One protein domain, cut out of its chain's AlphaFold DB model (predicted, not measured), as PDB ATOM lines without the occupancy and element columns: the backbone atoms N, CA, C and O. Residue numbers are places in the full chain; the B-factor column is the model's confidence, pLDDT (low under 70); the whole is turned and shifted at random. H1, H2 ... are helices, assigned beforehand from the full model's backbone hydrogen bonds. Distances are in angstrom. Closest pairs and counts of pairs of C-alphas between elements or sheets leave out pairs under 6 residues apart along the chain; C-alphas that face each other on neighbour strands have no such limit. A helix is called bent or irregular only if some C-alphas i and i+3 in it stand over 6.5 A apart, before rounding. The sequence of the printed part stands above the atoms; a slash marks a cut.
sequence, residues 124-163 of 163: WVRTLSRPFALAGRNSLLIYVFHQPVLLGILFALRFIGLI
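Overview. This is residues 124 to 163 of the 163 residues of the protein "DUF1624 domain-containing protein" of Clostridiaceae bacterium (UniProt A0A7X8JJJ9). Two helices, H1 and then the longer H2, meet near their ends in an open L, with a short tail of residues 160 to 163 folding back at the far end of H2. The printed part has 40 residues, with two named helices and no named strand; its class is all helix. It is extended, with a radius of gyration of the C-alphas of 14.7 A, and flat, spanning 41 by 23 by 8 A.

Along the chain. H1, residues 124 to 137, begins at C-alpha 124 (-20.569, 11.489, 108.946) and is 20.2 A long. It is only just irregular: C-alphas 128 and 131 are 7.0 A apart. H2, residues 139 to 159, is 29.6 A long and ends at C-alpha 159 (-58.171, 17.234, 93.623). It has a kink of 36 degrees near residue 146, but is neither bent nor irregular, only just: C-alphas 144 and 147 are 6.4 A apart.

Arrangement. H1 and H2 are close but not clearly touching; their closest C-alphas, those of Ala 135 and Ile 142, are 7.2 A apart. Their lines are about perpendicular, at 89 degrees. O i to N i+4 pairs are within hydrogen-bond range in 8 of 10 cases in H1 and 15 of 17 in H2.

Size, cuts and confidence. The two C-alphas farthest apart, those of Trp 124 and Gly 161, are 41.1 A apart. The printed part has no cut, the link from H1 to H2 is tight, and no printed residue is under 70 in pLDDT.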
ATOM      1  N   TRP A 124     -19.334  10.721 109.108       86.38
ATOM      2  CA  TRP A 124     -20.569  11.489 108.946       86.38
ATOM      3  C   TRP A 124     -20.899  11.776 107.471       86.38
ATOM      4  O   TRP A 124     -22.051  11.621 107.071       86.38
ATOM      5  N   VAL A 125     -19.896  12.083 106.637       83.75
ATOM      6  CA  VAL A 125     -20.074  12.302 105.186       83.75
ATOM      7  C   VAL A 125     -20.521  11.012 104.509       83.75
ATOM      8  O   VAL A 125     -21.451  11.022 103.708       83.75
ATOM      9  N   ARG A 126     -19.901   9.882 104.870       80.31
ATOM     10  CA  ARG A 126     -20.268   8.561 104.336       80.31
ATOM     11  C   ARG A 126     -21.690   8.169 104.718       80.31
ATOM     12  O   ARG A 126     -22.395   7.573 103.910       80.31
ATOM     13  N   THR A 127     -22.113   8.488 105.938       84.56
ATOM     14  CA  THR A 127     -23.481   8.230 106.397       84.56
ATOM     15  C   THR A 127     -24.483   9.113 105.661       84.56
ATOM     16  O   THR A 127     -25.488   8.600 105.176       84.56
ATOM     17  N   LEU A 128     -24.178  10.401 105.487       86.94
ATOM     18  CA  LEU A 128     -25.029  11.332 104.747       86.94
ATOM     19  C   LEU A 128     -25.128  10.975 103.255       86.94
ATOM     20  O   LEU A 128     -26.182  11.142 102.650       86.94
ATOM     21  N   SER A 129     -24.062  10.432 102.657       83.88
ATOM     22  CA  SER A 129     -24.036  10.065 101.238       83.88
ATOM     23  C   SER A 129     -24.716   8.727 100.924       83.88
ATOM     24  O   SER A 129     -25.013   8.460  99.761       83.88
ATOM     25  N   ARG A 130     -24.959   7.859 101.916       83.75
ATOM     26  CA  ARG A 130     -25.605   6.542 101.728       83.75
ATOM     27  C   ARG A 130     -26.956   6.590 101.004       83.75
ATOM     28  O   ARG A 130     -27.099   5.822 100.054       83.75
ATOM     29  N   PRO A 131     -27.930   7.440 101.386       85.81
ATOM     30  CA  PRO A 131     -29.202   7.519 100.667       85.81
ATOM     31  C   PRO A 131     -29.011   7.954  99.210       85.81
ATOM     32  O   PRO A 131     -29.598   7.355  98.313       85.81
ATOM     33  N   PHE A 132     -28.117   8.911  98.945       85.50
ATOM     34  CA  PHE A 132     -27.794   9.342  97.582       85.50
ATOM     35  C   PHE A 132     -27.107   8.240  96.768       85.50
ATOM     36  O   PHE A 132     -27.418   8.047  95.597       85.50
ATOM     37  N   ALA A 133     -26.217   7.463  97.388       84.88
ATOM     38  CA  ALA A 133     -25.579   6.319  96.746       84.88
ATOM     39  C   ALA A 133     -26.591   5.205  96.431       84.88
ATOM     40  O   ALA A 133     -26.521   4.596  95.366       84.88
ATOM     41  N   LEU A 134     -27.551   4.952  97.327       86.25
ATOM     42  CA  LEU A 134     -28.642   4.006  97.090       86.25
ATOM     43  C   LEU A 134     -29.541   4.478  95.940       86.25
ATOM     44  O   LEU A 134     -29.865   3.688  95.052       86.25
ATOM     45  N   ALA A 135     -29.884   5.767  95.924       85.50
ATOM     46  CA  ALA A 135     -30.649   6.374  94.845       85.50
ATOM     47  C   ALA A 135     -29.907   6.283  93.502       85.50
ATOM     48  O   ALA A 135     -30.492   5.885  92.501       85.50
ATOM     49  N   GLY A 136     -28.598   6.548  93.481       84.00
ATOM     50  CA  GLY A 136     -27.766   6.402  92.284       84.00
ATOM     51  C   GLY A 136     -27.703   4.962  91.760       84.00
ATOM     52  O   GLY A 136     -27.815   4.742  90.553       84.00
ATOM     53  N   ARG A 137     -27.591   3.966  92.654       87.88
ATOM     54  CA  ARG A 137     -27.583   2.532  92.295       87.88
ATOM     55  C   ARG A 137     -28.907   2.059  91.697       87.88
ATOM     56  O   ARG A 137     -28.893   1.198  90.826       87.88
ATOM     57  N   ASN A 138     -30.020   2.646  92.132       89.69
ATOM     58  CA  ASN A 138     -31.367   2.359  91.632       89.69
ATOM     59  C   ASN A 138     -31.893   3.470  90.709       89.69
ATOM     60  O   ASN A 138     -33.105   3.632  90.559       89.69
ATOM     61  N   SER A 139     -30.993   4.241  90.093       87.12
ATOM     62  CA  SER A 139     -31.342   5.442  89.326       87.12
ATOM     63  C   SER A 139     -32.317   5.159  88.190       87.12
ATOM     64  O   SER A 139     -33.220   5.957  87.975       87.12
ATOM     65  N   LEU A 140     -32.211   4.007  87.518       86.69
ATOM     66  CA  LEU A 140     -33.151   3.617  86.464       86.69
ATOM     67  C   LEU A 140     -34.574   3.417  87.003       86.69
ATOM     68  O   LEU A 140     -35.528   3.909  86.406       86.69
ATOM     69  N   LEU A 141     -34.722   2.730  88.139       88.31
ATOM     70  CA  LEU A 141     -36.029   2.525  88.768       88.31
ATOM     71  C   LEU A 141     -36.624   3.867  89.192       88.31
ATOM     72  O   LEU A 141     -37.756   4.177  88.838       88.31
ATOM     73  N   ILE A 142     -35.836   4.699  89.877       87.00
ATOM     74  CA  ILE A 142     -36.266   6.042  90.284       87.00
ATOM     75  C   ILE A 142     -36.665   6.869  89.057       87.00
ATOM     76  O   ILE A 142     -37.711   7.510  89.061       87.00
ATOM     77  N   TYR A 143     -35.889   6.806  87.975       83.69
ATOM     78  CA  TYR A 143     -36.180   7.507  86.730       83.69
ATOM     79  C   TYR A 143     -37.467   7.016  86.050       83.69
ATOM     80  O   TYR A 143     -38.207   7.818  85.495       83.69
ATOM     81  N   VAL A 144     -37.801   5.732  86.103       85.88
ATOM     82  CA  VAL A 144     -39.072   5.257  85.531       85.88
ATOM     83  C   VAL A 144     -40.257   5.652  86.417       85.88
ATOM     84  O   VAL A 144     -41.266   6.139  85.910       85.88
ATOM     85  N   PHE A 145     -40.132   5.503  87.738       88.50
ATOM     86  CA  PHE A 145     -41.236   5.736  88.672       88.50
ATOM     87  C   PHE A 145     -41.479   7.209  89.008       88.50
ATOM     88  O   PHE A 145     -42.606   7.554  89.361       88.50
ATOM     89  N   HIS A 146     -40.489   8.100  88.867       84.81
ATOM     90  CA  HIS A 146     -40.710   9.514  89.187       84.81
ATOM     91  C   HIS A 146     -41.799  10.142  88.304       84.81
ATOM     92  O   HIS A 146     -42.564  10.955  88.809       84.81
ATOM     93  N   GLN A 147     -41.916   9.748  87.023       83.12
ATOM     94  CA  GLN A 147     -42.921  10.311  86.110       83.12
ATOM     95  C   GLN A 147     -44.358  10.017  86.589       83.12
ATOM     96  O   GLN A 147     -45.099  10.977  86.811       83.12
ATOM     97  N   PRO A 148     -44.767   8.752  86.830       87.81
ATOM     98  CA  PRO A 148     -46.070   8.445  87.421       87.81
ATOM     99  C   PRO A 148     -46.290   9.066  88.802       87.81
ATOM    100  O   PRO A 148     -47.371   9.579  89.072       87.81
ATOM    101  N   VAL A 149     -45.279   9.032  89.677       90.62
ATOM    102  CA  VAL A 149     -45.411   9.522  91.057       90.62
ATOM    103  C   VAL A 149     -45.648  11.030  91.085       90.62
ATOM    104  O   VAL A 149     -46.569  11.483  91.757       90.62
ATOM    105  N   LEU A 150     -44.872  11.810  90.327       89.50
ATOM    106  CA  LEU A 150     -45.056  13.260  90.245       89.50
ATOM    107  C   LEU A 150     -46.418  13.620  89.647       89.50
ATOM    108  O   LEU A 150     -47.100  14.487  90.185       89.50
ATOM    109  N   LEU A 151     -46.843  12.928  88.585       87.75
ATOM    110  CA  LEU A 151     -48.177  13.126  88.009       87.75
ATOM    111  C   LEU A 151     -49.285  12.800  89.020       87.75
ATOM    112  O   LEU A 151     -50.237  13.566  89.139       87.75
ATOM    113  N   GLY A 152     -49.142  11.713  89.784       90.81
ATOM    114  CA  GLY A 152     -50.080  11.340  90.842       90.81
ATOM    115  C   GLY A 152     -50.160  12.382  91.959       90.81
ATOM    116  O   GLY A 152     -51.256  12.743  92.378       90.81
ATOM    117  N   ILE A 153     -49.016  12.920  92.397       93.56
ATOM    118  CA  ILE A 153     -48.959  13.994  93.401       93.56
ATOM    119  C   ILE A 153     -49.650  15.255  92.877       93.56
ATOM    120  O   ILE A 153     -50.492  15.818  93.571       93.56
ATOM    121  N   LEU A 154     -49.342  15.681  91.650       92.25
ATOM    122  CA  LEU A 154     -49.973  16.855  91.043       92.25
ATOM    123  C   LEU A 154     -51.490  16.674  90.904       92.25
ATOM    124  O   LEU A 154     -52.249  17.597  91.189       92.25
ATOM    125  N   PHE A 155     -51.947  15.479  90.526       91.81
ATOM    126  CA  PHE A 155     -53.374  15.177  90.438       91.81
ATOM    127  C   PHE A 155     -54.059  15.211  91.810       91.81
ATOM    128  O   PHE A 155     -55.139  15.783  91.939       91.81
ATOM    129  N   ALA A 156     -53.419  14.658  92.844       93.88
ATOM    130  CA  ALA A 156     -53.931  14.697  94.212       93.88
ATOM    131  C   ALA A 156     -54.007  16.130  94.762       93.88
ATOM    132  O   ALA A 156     -55.023  16.509  95.339       93.88
ATOM    133  N   LEU A 157     -52.972  16.949  94.538       95.38
ATOM    134  CA  LEU A 157     -52.966  18.362  94.938       95.38
ATOM    135  C   LEU A 157     -54.091  19.146  94.257       95.38
ATOM    136  O   LEU A 157     -54.786  19.915  94.921       95.38
ATOM    137  N   ARG A 158     -54.310  18.892  92.961       93.56
ATOM    138  CA  ARG A 158     -55.420  19.486  92.211       93.56
ATOM    139  C   ARG A 158     -56.779  19.053  92.748       93.56
ATOM    140  O   ARG A 158     -57.685  19.864  92.885       93.56
ATOM    141  N   PHE A 159     -56.927  17.773  93.075       93.38
ATOM    142  CA  PHE A 159     -58.171  17.234  93.623       93.38
ATOM    143  C   PHE A 159     -58.531  17.847  94.986       93.38
ATOM    144  O   PHE A 159     -59.704  18.057  95.277       93.38
ATOM    145  N   ILE A 160     -57.525  18.173  95.802       95.88
ATOM    146  CA  ILE A 160     -57.695  18.813  97.118       95.88
ATOM    147  C   ILE A 160     -57.882  20.344  96.989       95.88
ATOM    148  O   ILE A 160     -58.197  21.012  97.971       95.88
ATOM    149  N   GLY A 161     -57.735  20.912  95.787       92.12
ATOM    150  CA  GLY A 161     -57.916  22.344  95.526       92.12
ATOM    151  C   GLY A 161     -56.741  23.220  95.971       92.12
ATOM    152  O   GLY A 161     -56.914  24.419  96.170       92.12
ATOM    153  N   LEU A 162     -55.553  22.633  96.151       90.12
ATOM    154  CA  LEU A 162     -54.317  23.374  96.443       90.12
ATOM    155  C   LEU A 162     -53.718  24.035  95.190       90.12
ATOM    156  O   LEU A 162     -52.979  25.010  95.319       90.12
ATOM    157  N   ILE A 163     -54.031  23.491  94.009       87.31
ATOM    158  CA  ILE A 163     -53.699  24.006  92.669       87.31
ATOM    159  C   ILE A 163     -54.886  23.798  91.728       87.31
ATOM    160  O   ILE A 163     -55.030  24.595  90.780       87.31
TER     161      ILE A 163